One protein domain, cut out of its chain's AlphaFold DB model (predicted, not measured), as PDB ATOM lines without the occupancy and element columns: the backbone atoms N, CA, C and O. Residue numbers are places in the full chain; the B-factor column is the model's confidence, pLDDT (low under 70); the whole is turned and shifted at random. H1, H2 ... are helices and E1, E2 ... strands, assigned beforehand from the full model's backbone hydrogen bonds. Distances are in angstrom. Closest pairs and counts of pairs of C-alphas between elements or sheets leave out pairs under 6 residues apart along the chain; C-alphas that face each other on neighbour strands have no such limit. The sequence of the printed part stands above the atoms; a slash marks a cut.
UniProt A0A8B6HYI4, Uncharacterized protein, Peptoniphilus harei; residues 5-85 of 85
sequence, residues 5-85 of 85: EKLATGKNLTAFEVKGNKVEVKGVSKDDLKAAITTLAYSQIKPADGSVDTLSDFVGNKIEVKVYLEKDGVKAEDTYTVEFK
ATOM      1  N   GLU A   5      36.446  39.619  21.999       58.03
ATOM      2  CA  GLU A   5      37.030  39.596  20.671       58.03
ATOM      3  C   GLU A   5      38.336  40.373  20.523       58.03
ATOM      4  O   GLU A   5      39.169  39.942  19.732       58.03
ATOM      5  N   LYS A   6      38.527  41.477  21.263       60.88
ATOM      6  CA  LYS A   6      39.791  42.234  21.253       60.88
ATOM      7  C   LYS A   6      40.887  41.509  22.036       60.88
ATOM      8  O   LYS A   6      42.044  41.548  21.622       60.88
ATOM      9  N   LEU A   7      40.511  40.802  23.107       62.59
ATOM     10  CA  LEU A   7      41.416  39.945  23.883       62.59
ATOM     11  C   LEU A   7      41.973  38.813  23.024       62.59
ATOM     12  O   LEU A   7      43.177  38.592  22.958       62.59
ATOM     13  N   ALA A   8      41.077  38.150  22.299       56.50
ATOM     14  CA  ALA A   8      41.404  36.986  21.496       56.50
ATOM     15  C   ALA A   8      42.187  37.299  20.206       56.50
ATOM     16  O   ALA A   8      42.688  36.394  19.548       56.50
ATOM     17  N   THR A   9      42.329  38.578  19.841       57.75
ATOM     18  CA  THR A   9      43.184  39.032  18.729       57.75
ATOM     19  C   THR A   9      44.603  39.422  19.148       57.75
ATOM     20  O   THR A   9      45.419  39.765  18.290       57.75
ATOM     21  N   GLY A  10      44.929  39.384  20.443       61.31
ATOM     22  CA  GLY A  10      46.277  39.671  20.922       61.31
ATOM     23  C   GLY A  10      47.256  38.582  20.486       61.31
ATOM     24  O   GLY A  10      47.444  37.612  21.204       61.31
ATOM     25  N   LYS A  11      47.937  38.750  19.342       60.19
ATOM     26  CA  LYS A  11      48.993  37.826  18.853       60.19
ATOM     27  C   LYS A  11      50.125  37.554  19.861       60.19
ATOM     28  O   LYS A  11      50.899  36.628  19.667       60.19
ATOM     29  N   ASN A  12      50.208  38.361  20.914       74.19
ATOM     30  CA  ASN A  12      51.222  38.313  21.963       74.19
ATOM     31  C   ASN A  12      50.663  37.786  23.291       74.19
ATOM     32  O   ASN A  12      51.332  37.891  24.311       74.19
ATOM     33  N   LEU A  13      49.421  37.296  23.320       77.31
ATOM     34  CA  LEU A  13      48.806  36.789  24.536       77.31
ATOM     35  C   LEU A  13      49.502  35.497  24.971       77.31
ATOM     36  O   LEU A  13      49.543  34.516  24.231       77.31
ATOM     37  N   THR A  14      50.054  35.505  26.179       84.56
ATOM     38  CA  THR A  14      50.752  34.357  26.764       84.56
ATOM     39  C   THR A  14      49.949  33.686  27.856       84.56
ATOM     40  O   THR A  14      50.028  32.469  27.999       84.56
ATOM     41  N   ALA A  15      49.152  34.450  28.601       86.75
ATOM     42  CA  ALA A  15      48.268  33.929  29.630       86.75
ATOM     43  C   ALA A  15      47.065  34.854  29.838       86.75
ATOM     44  O   ALA A  15      47.103  36.035  29.497       86.75
ATOM     45  N   PHE A  16      46.020  34.334  30.463       84.56
ATOM     46  CA  PHE A  16      44.951  35.131  31.045       84.56
ATOM     47  C   PHE A  16      44.636  34.631  32.455       84.56
ATOM     48  O   PHE A  16      44.941  33.496  32.798       84.56
ATOM     49  N   GLU A  17      44.050  35.473  33.290       85.69
ATOM     50  CA  GLU A  17      43.649  35.152  34.649       85.69
ATOM     51  C   GLU A  17      42.226  35.642  34.902       85.69
ATOM     52  O   GLU A  17      41.882  36.790  34.618       85.69
ATOM     53  N   VAL A  18      41.403  34.757  35.460       82.56
ATOM     54  CA  VAL A  18      40.031  35.064  35.870       82.56
ATOM     55  C   VAL A  18      39.907  34.788  37.361       82.56
ATOM     56  O   VAL A  18      40.028  33.640  37.792       82.56
ATOM     57  N   LYS A  19      39.675  35.838  38.162       78.81
ATOM     58  CA  LYS A  19      39.480  35.741  39.624       78.81
ATOM     59  C   LYS A  19      40.588  34.926  40.329       78.81
ATOM     60  O   LYS A  19      40.306  34.087  41.178       78.81
ATOM     61  N   GLY A  20      41.849  35.132  39.931       81.38
ATOM     62  CA  GLY A  20      43.018  34.424  40.473       81.38
ATOM     63  C   GLY A  20      43.349  33.077  39.815       81.38
ATOM     64  O   GLY A  20      44.381  32.492  40.128       81.38
ATOM     65  N   ASN A  21      42.526  32.582  38.881       84.25
ATOM     66  CA  ASN A  21      42.835  31.377  38.105       84.25
ATOM     67  C   ASN A  21      43.557  31.755  36.816       84.25
ATOM     68  O   ASN A  21      42.919  32.186  35.851       84.25
ATOM     69  N   LYS A  22      44.882  31.600  36.813       86.56
ATOM     70  CA  LYS A  22      45.744  31.889  35.667       86.56
ATOM     71  C   LYS A  22      45.862  30.682  34.736       86.56
ATOM     72  O   LYS A  22      46.142  29.575  35.184       86.56
ATOM     73  N   VAL A  23      45.700  30.920  33.439       85.19
ATOM     74  CA  VAL A  23      45.794  29.931  32.363       85.19
ATOM     75  C   VAL A  23      46.739  30.439  31.285       85.19
ATOM     76  O   VAL A  23      46.581  31.546  30.776       85.19
ATOM     77  N   GLU A  24      47.729  29.626  30.935       86.38
ATOM     78  CA  GLU A  24      48.673  29.909  29.854       86.38
ATOM     79  C   GLU A  24      48.068  29.516  28.499       86.38
ATOM     80  O   GLU A  24      47.466  28.456  28.359       86.38
ATOM     81  N   VAL A  25      48.208  30.384  27.496       79.81
ATOM     82  CA  VAL A  25      47.501  30.294  26.202       79.81
ATOM     83  C   VAL A  25      48.410  30.522  24.999       79.81
ATOM     84  O   VAL A  25      47.991  30.998  23.942       79.81
ATOM     85  N   LYS A  26      49.685  30.167  25.143       72.62
ATOM     86  CA  LYS A  26      50.682  30.355  24.091       72.62
ATOM     87  C   LYS A  26      50.285  29.575  22.828       72.62
ATOM     88  O   LYS A  26      50.304  28.349  22.822       72.62
ATOM     89  N   GLY A  27      49.940  30.293  21.756       66.94
ATOM     90  CA  GLY A  27      49.569  29.699  20.464       66.94
ATOM     91  C   GLY A  27      48.124  29.194  20.359       66.94
ATOM     92  O   GLY A  27      47.821  28.441  19.438       66.94
ATOM     93  N   VAL A  28      47.240  29.591  21.276       71.44
ATOM     94  CA  VAL A  28      45.825  29.193  21.270       71.44
ATOM     95  C   VAL A  28      45.032  30.047  20.273       71.44
ATOM     96  O   VAL A  28      45.300  31.240  20.107       71.44
ATOM     97  N   SER A  29      44.065  29.440  19.580       72.31
ATOM     98  CA  SER A  29      43.219  30.151  18.617       72.31
ATOM     99  C   SER A  29      42.266  31.135  19.316       72.31
ATOM    100  O   SER A  29      41.977  31.015  20.508       72.31
ATOM    101  N   LYS A  30      41.750  32.123  18.569       72.12
ATOM    102  CA  LYS A  30      40.798  33.117  19.099       72.12
ATOM    103  C   LYS A  30      39.555  32.452  19.703       72.12
ATOM    104  O   LYS A  30      39.089  32.883  20.758       72.12
ATOM    105  N   ASP A  31      39.032  31.422  19.049       72.81
ATOM    106  CA  ASP A  31      37.825  30.714  19.475       72.81
ATOM    107  C   ASP A  31      38.064  29.871  20.731       72.81
ATOM    108  O   ASP A  31      37.285  29.966  21.681       72.81
ATOM    109  N   ASP A  32      39.189  29.155  20.796       75.56
ATOM    110  CA  ASP A  32      39.579  28.377  21.979       75.56
ATOM    111  C   ASP A  32      39.810  29.283  23.193       75.56
ATOM    112  O   ASP A  32      39.397  28.967  24.308       75.56
ATOM    113  N   LEU A  33      40.410  30.460  22.979       75.75
ATOM    114  CA  LEU A  33      40.591  31.452  24.032       75.75
ATOM    115  C   LEU A  33      39.245  31.942  24.577       75.75
ATOM    116  O   LEU A  33      39.043  32.053  25.788       75.75
ATOM    117  N   LYS A  34      38.310  32.227  23.665       74.19
ATOM    118  CA  LYS A  34      36.966  32.693  24.002       74.19
ATOM    119  C   LYS A  34      36.216  31.629  24.803       74.19
ATOM    120  O   LYS A  34      35.600  31.957  25.819       74.19
ATOM    121  N   ALA A  35      36.311  30.369  24.381       76.19
ATOM    122  CA  ALA A  35      35.723  29.228  25.067       76.19
ATOM    123  C   ALA A  35      36.346  29.007  26.455       76.19
ATOM    124  O   ALA A  35      35.610  28.832  27.425       76.19
ATOM    125  N   ALA A  36      37.674  29.093  26.584       78.75
ATOM    126  CA  ALA A  36      38.375  28.915  27.854       78.75
ATOM    127  C   ALA A  36      38.010  30.005  28.873       78.75
ATOM    128  O   ALA A  36      37.635  29.691  30.004       78.75
ATOM    129  N   ILE A  37      38.036  31.280  28.460       77.25
ATOM    130  CA  ILE A  37      37.624  32.406  29.310       77.25
ATOM    131  C   ILE A  37      36.163  32.241  29.728       77.25
ATOM    132  O   ILE A  37      35.867  32.371  30.909       77.25
ATOM    133  N   THR A  38      35.267  31.905  28.792       74.94
ATOM    134  CA  THR A  38      33.834  31.684  29.070       74.94
ATOM    135  C   THR A  38      33.606  30.519  30.034       74.94
ATOM    136  O   THR A  38      32.779  30.615  30.934       74.94
ATOM    137  N   THR A  39      34.361  29.432  29.896       78.06
ATOM    138  CA  THR A  39      34.247  28.250  30.764       78.06
ATOM    139  C   THR A  39      34.713  28.556  32.186       78.06
ATOM    140  O   THR A  39      34.036  28.210  33.153       78.06
ATOM    141  N   LEU A  40      35.843  29.252  32.339       77.44
ATOM    142  CA  LEU A  40      36.354  29.655  33.653       77.44
ATOM    143  C   LEU A  40      35.445  30.686  34.308       77.44
ATOM    144  O   LEU A  40      35.094  30.547  35.474       77.44
ATOM    145  N   ALA A  41      35.013  31.678  33.538       73.69
ATOM    146  CA  ALA A  41      33.987  32.635  33.913       73.69
ATOM    147  C   ALA A  41      32.740  31.950  34.490       73.69
ATOM    148  O   ALA A  41      32.327  32.247  35.611       73.69
ATOM    149  N   TYR A  42      32.195  30.988  33.745       70.50
ATOM    150  CA  TYR A  42      31.038  30.199  34.143       70.50
ATOM    151  C   TYR A  42      31.292  29.459  35.457       70.50
ATOM    152  O   TYR A  42      30.509  29.570  36.396       70.50
ATOM    153  N   SER A  43      32.429  28.767  35.566       71.06
ATOM    154  CA  SER A  43      32.807  28.034  36.778       71.06
ATOM    155  C   SER A  43      32.987  28.931  38.007       71.06
ATOM    156  O   SER A  43      32.884  28.434  39.123       71.06
ATOM    157  N   GLN A  44      33.298  30.216  37.825       68.88
ATOM    158  CA  GLN A  44      33.527  31.164  38.920       68.88
ATOM    159  C   GLN A  44      32.272  31.925  39.347       68.88
ATOM    160  O   GLN A  44      32.220  32.412  40.481       68.88
ATOM    161  N   ILE A  45      31.300  32.068  38.444       64.88
ATOM    162  CA  ILE A  45      30.013  32.702  38.740       64.88
ATOM    163  C   ILE A  45      28.981  31.665  39.189       64.88
ATOM    164  O   ILE A  45      28.113  32.022  39.980       64.88
ATOM    165  N   LYS A  46      29.071  30.398  38.747       62.12
ATOM    166  CA  LYS A  46      28.132  29.351  39.168       62.12
ATOM    167  C   LYS A  46      28.123  29.271  40.705       62.12
ATOM    168  O   LYS A  46      29.137  28.892  41.297       62.12
ATOM    169  N   PRO A  47      27.019  29.645  41.374       57.91
ATOM    170  CA  PRO A  47      26.926  29.542  42.815       57.91
ATOM    171  C   PRO A  47      26.952  28.063  43.191       57.91
ATOM    172  O   PRO A  47      26.408  27.214  42.483       57.91
ATOM    173  N   ALA A  48      27.577  27.754  44.326       57.88
ATOM    174  CA  ALA A  48      27.683  26.389  44.845       57.88
ATOM    175  C   ALA A  48      26.311  25.717  45.082       57.88
ATOM    176  O   ALA A  48      26.243  24.498  45.192       57.88
ATOM    177  N   ASP A  49      25.238  26.512  45.118       55.06
ATOM    178  CA  ASP A  49      23.840  26.101  45.289       55.06
ATOM    179  C   ASP A  49      23.166  25.622  43.980       55.06
ATOM    180  O   ASP A  49      22.021  25.196  43.966       55.06
ATOM    181  N   GLY A  50      23.854  25.699  42.833       56.03
ATOM    182  CA  GLY A  50      23.340  25.162  41.566       56.03
ATOM    183  C   GLY A  50      22.220  25.971  40.901       56.03
ATOM    184  O   GLY A  50      21.781  25.588  39.828       56.03
ATOM    185  N   SER A  51      21.821  27.118  41.455       56.69
ATOM    186  CA  SER A  51      20.723  27.976  40.971       56.69
ATOM    187  C   SER A  51      20.953  28.681  39.623       56.69
ATOM    188  O   SER A  51      20.126  29.486  39.203       56.69
ATOM    189  N   VAL A  52      22.070  28.403  38.949       53.94
ATOM    190  CA  VAL A  52      22.444  29.005  37.667       53.94
ATOM    191  C   VAL A  52      22.723  27.859  36.700       53.94
ATOM    192  O   VAL A  52      23.799  27.245  36.718       53.94
ATOM    193  N   ASP A  53      21.693  27.516  35.927       56.41
ATOM    194  CA  ASP A  53      21.628  26.312  35.091       56.41
ATOM    195  C   ASP A  53      21.994  26.585  33.625       56.41
ATOM    196  O   ASP A  53      22.368  25.662  32.900       56.41
ATOM    197  N   THR A  54      21.931  27.844  33.168       58.06
ATOM    198  CA  THR A  54      22.127  28.175  31.750       58.06
ATOM    199  C   THR A  54      23.016  29.394  31.527       58.06
ATOM    200  O   THR A  54      23.068  30.305  32.346       58.06
ATOM    201  N   LEU A  55      23.684  29.459  30.366       54.50
ATOM    202  CA  LEU A  55      24.446  30.641  29.921       54.50
ATOM    203  C   LEU A  55      23.604  31.936  29.918       54.50
ATOM    204  O   LEU A  55      24.164  33.024  30.036       54.50
ATOM    205  N   SER A  56      22.276  31.824  29.818       60.44
ATOM    206  CA  SER A  56      21.328  32.943  29.819       60.44
ATOM    207  C   SER A  56      21.199  33.634  31.179       60.44
ATOM    208  O   SER A  56      20.953  34.835  31.222       60.44
ATOM    209  N   ASP A  57      21.444  32.925  32.282       61.25
ATOM    210  CA  ASP A  57      21.442  33.496  33.634       61.25
ATOM    211  C   ASP A  57      22.683  34.371  33.910       61.25
ATOM    212  O   ASP A  57      22.732  35.135  34.875       61.25
ATOM    213  N   PHE A  58      23.704  34.283  33.049       62.81
ATOM    214  CA  PHE A  58      24.931  35.071  33.171       62.81
ATOM    215  C   PHE A  58      24.828  36.427  32.467       62.81
ATOM    216  O   PHE A  58      25.697  37.274  32.675       62.81
ATOM    217  N   VAL A  59      23.773  36.664  31.682       62.47
ATOM    218  CA  VAL A  59      23.545  37.935  30.985       62.47
ATOM    219  C   VAL A  59      23.453  39.081  32.000       62.47
ATOM    220  O   VAL A  59      22.669  39.041  32.942       62.47
ATOM    221  N   GLY A  60      24.294  40.103  31.835       63.34
ATOM    222  CA  GLY A  60      24.437  41.235  32.757       63.34
ATOM    223  C   GLY A  60      25.537  41.074  33.815       63.34
ATOM    224  O   GLY A  60      25.900  42.060  34.462       63.34
ATOM    225  N   ASN A  61      26.126  39.881  33.968       69.62
ATOM    226  CA  ASN A  61      27.278  39.694  34.848       69.62
ATOM    227  C   ASN A  61      28.561  40.219  34.201       69.62
ATOM    228  O   ASN A  61      28.807  40.056  33.002       69.62
ATOM    229  N   LYS A  62      29.400  40.836  35.036       71.50
ATOM    230  CA  LYS A  62      30.697  41.396  34.654       71.50
ATOM    231  C   LYS A  62      31.814  40.567  35.260       71.50
ATOM    232  O   LYS A  62      31.800  40.287  36.455       71.50
ATOM    233  N   ILE A  63      32.795  40.221  34.440       74.31
ATOM    234  CA  ILE A  63      33.977  39.476  34.860       74.31
ATOM    235  C   ILE A  63      35.214  40.256  34.492       74.31
ATOM    236  O   ILE A  63      35.383  40.670  33.347       74.31
ATOM    237  N   GLU A  64      36.099  40.403  35.464       79.19
ATOM    238  CA  GLU A  64      37.438  40.915  35.241       79.19
ATOM    239  C   GLU A  64      38.354  39.782  34.778       79.19
ATOM    240  O   GLU A  64      38.558  38.781  35.470       79.19
ATOM    241  N   VAL A  65      38.891  39.952  33.576       79.62
ATOM    242  CA  VAL A  65      39.860  39.070  32.941       79.62
ATOM    243  C   VAL A  65      41.163  39.842  32.843       79.62
ATOM    244  O   VAL A  65      41.270  40.800  32.077       79.62
ATOM    245  N   LYS A  66      42.165  39.435  33.614       84.06
ATOM    246  CA  LYS A  66      43.530  39.923  33.438       84.06
ATOM    247  C   LYS A  66      44.173  39.162  32.298       84.06
ATOM    248  O   LYS A  66      44.005  37.955  32.184       84.06
ATOM    249  N   VAL A  67      44.915  39.842  31.450       82.06
ATOM    250  CA  VAL A  67      45.666  39.223  30.367       82.06
ATOM    251  C   VAL A  67      47.127  39.583  30.472       82.06
ATOM    252  O   VAL A  67      47.482  40.689  30.864       82.06
ATOM    253  N   TYR A  68      47.962  38.627  30.100       85.62
ATOM    254  CA  TYR A  68      49.404  38.751  30.068       85.62
ATOM    255  C   TYR A  68      49.843  38.686  28.616       85.62
ATOM    256  O   TYR A  68      49.568  37.718  27.904       85.62
ATOM    257  N   LEU A  69      50.506  39.744  28.179       82.31
ATOM    258  CA  LEU A  69      51.035  39.903  26.838       82.31
ATOM    259  C   LEU A  69      52.560  39.842  26.922       82.31
ATOM    260  O   LEU A  69      53.160  40.466  27.792       82.31
ATOM    261  N   GLU A  70      53.196  39.116  26.012       81.69
ATOM    262  CA  GLU A  70      54.648  39.112  25.860       81.69
ATOM    263  C   GLU A  70      55.011  39.370  24.403       81.69
ATOM    264  O   GLU A  70      54.594  38.639  23.504       81.69
ATOM    265  N   LYS A  71      55.799  40.417  24.164       80.06
ATOM    266  CA  LYS A  71      56.333  40.733  22.841       80.06
ATOM    267  C   LYS A  71      57.806  41.085  22.982       80.06
ATOM    268  O   LYS A  71      58.144  41.952  23.777       80.06
ATOM    269  N   ASP A  72      58.672  40.407  22.231       79.69
ATOM    270  CA  ASP A  72      60.118  40.675  22.222       79.69
ATOM    271  C   ASP A  72      60.757  40.635  23.635       79.69
ATOM    272  O   ASP A  72      61.641  41.421  23.963       79.69
ATOM    273  N   GLY A  73      60.271  39.739  24.507       77.38
ATOM    274  CA  GLY A  73      60.725  39.603  25.900       77.38
ATOM    275  C   GLY A  73      60.157  40.642  26.878       77.38
ATOM    276  O   GLY A  73      60.371  40.528  28.085       77.38
ATOM    277  N   VAL A  74      59.393  41.623  26.390       79.88
ATOM    278  CA  VAL A  74      58.682  42.603  27.215       79.88
ATOM    279  C   VAL A  74      57.337  42.026  27.637       79.88
ATOM    280  O   VAL A  74      56.515  41.676  26.787       79.88
ATOM    281  N   LYS A  75      57.109  41.953  28.953       82.94
ATOM    282  CA  LYS A  75      55.845  41.511  29.555       82.94
ATOM    283  C   LYS A  75      54.972  42.716  29.884       82.94
ATOM    284  O   LYS A  75      55.441  43.666  30.502       82.94
ATOM    285  N   ALA A  76      53.709  42.649  29.496       80.94
ATOM    286  CA  ALA A  76      52.679  43.611  29.851       80.94
ATOM    287  C   ALA A  76      51.472  42.873  30.431       80.94
ATOM    288  O   ALA A  76      51.178  41.741  30.044       80.94
ATOM    289  N   GLU A  77      50.775  43.522  31.354       83.50
ATOM    290  CA  GLU A  77      49.512  43.041  31.896       83.50
ATOM    291  C   GLU A  77      48.425  44.085  31.680       83.50
ATOM    292  O   GLU A  77      48.685  45.288  31.686       83.50
ATOM    293  N   ASP A  78      47.211  43.614  31.440       79.00
ATOM    294  CA  ASP A  78      46.080  44.475  31.130       79.00
ATOM    295  C   ASP A  78      44.799  43.804  31.639       79.00
ATOM    296  O   ASP A  78      44.717  42.578  31.710       79.00
ATOM    297  N   THR A  79      43.820  44.588  32.084       79.69
ATOM    298  CA  THR A  79      42.612  44.072  32.744       79.69
ATOM    299  C   THR A  79      41.381  44.467  31.954       79.69
ATOM    300  O   THR A  79      41.124  45.642  31.701       79.69
ATOM    301  N   TYR A  80      40.584  43.470  31.596       73.31
ATOM    302  CA  TYR A  80      39.426  43.622  30.738       73.31
ATOM    303  C   TYR A  80      38.170  43.179  31.463       73.31
ATOM    304  O   TYR A  80      38.088  42.061  31.960       73.31
ATOM    305  N   THR A  81      37.154  44.033  31.469       73.00
ATOM    306  CA  THR A  81      35.825  43.644  31.935       73.00
ATOM    307  C   THR A  81      35.018  43.078  30.775       73.00
ATOM    308  O   THR A  81      34.637  43.808  29.851       73.00
ATOM    309  N   VAL A  82      34.740  41.783  30.843       70.56
ATOM    310  CA  VAL A  82      33.786  41.097  29.981       70.56
ATOM    311  C   VAL A  82      32.407  41.222  30.608       70.56
ATOM    312  O   VAL A  82      32.215  40.806  31.745       70.56
ATOM    313  N   GLU A  83      31.444  41.758  29.866       69.56
ATOM    314  CA  GLU A  83      30.028  41.613  30.206       69.56
ATOM    315  C   GLU A  83      29.416  40.572  29.274       69.56
ATOM    316  O   GLU A  83      29.591  40.654  28.053       69.56
ATOM    317  N   PHE A  84      28.727  39.598  29.857       65.06
ATOM    318  CA  PHE A  84      27.950  38.620  29.107       65.06
ATOM    319  C   PHE A  84      26.626  39.282  28.719       65.06
ATOM    320  O   PHE A  84      25.939  39.829  29.580       65.06
ATOM    321  N   LYS A  85      26.316  39.304  27.423       60.84
ATOM    322  CA  LYS A  85      25.086  39.876  26.862       60.84
ATOM    323  C   LYS A  85      24.235  38.790  26.239       60.84
ATOM    324  O   LYS A  85      24.846  37.835  25.710       60.84
TER     325      LYS A  85
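AT A GLANCE: This is residues 5 to 85 of the 85 residues of an uncharacterized protein of Peptoniphilus harei (UniProt A0A8B6HYI4). A strongly twisted sheet of two hairpins, short E1-E2 beside long E3-E4, has the helix H1 packed along one face. The turn of E3-E4 makes one end of a rod-like outline, and small H2 with the loop of residues 46 to 54 makes the other. The printed part has 81 residues with named elements in the order E1 E2 H1 H2 E3 E4; the sheet runs E2 E1 E3 E4, all antiparallel, and the class is mixed. It is compact, with a radius of gyration of the C-alphas of 13.3 A and spans of 45 by 21 by 18 A.

HOW THE PARTS SIT: Inner strands E1, residues 13 to 18, and E3, residues 62 to 71, are antiparallel at 157 degrees, with N 17 and O 66 2.7 A apart. Edge strand E4, residues 74 to 83, forms a hairpin with E3, with N 65 and O 80 at 2.8 A. Edge strand E2, residues 21 to 24, forms a hairpin with E1, with N 23 and O 16 at 2.8 A. H1, residues 30 to 45, is on the sheet at a height of 8.6 A, in two layers, a helix on one face of a sheet. It is only just over E1 and E3, 3 of its C-alphas falling on each, and runs along the strands, at 13 degrees to E1 on the local plane. The closest C-alphas of H1 and E1 are those of Ala 41 and Val 18, 6.8 A apart. H2, residues 55 to 58, is not on the sheet; H1 only just touches it, with residues 42 to 45 alone and 3 pairs of C-alphas within 8 A, the closest those of Tyr 42 and Leu 55 at 7.8 A. E2, H1 H2 and E3 form a split strand-helix-strand unit, two strands running the same way with E1 between them, and its crossover is right-handed. In H1 every O i to N i+4 pair is within hydrogen-bond range; H2 is too short for one.

IN THESE COORDINATES: E1 begins at C-alpha 13 (48.806, 36.789, 24.536). H1 is 22.4 A long, E3 28.2 A and E4 28.8 A, ending at C-alpha 83 (30.028, 41.613, 30.206).

THE WHOLE: The C-alphas farthest apart are those of Ser 51 and Asp 72, 45.4 A. The printed part has no cut and no long link. Its mean pLDDT is 72.2, with residues 5 to 11, 27, 44 to 61 and 83 to 85 under 70.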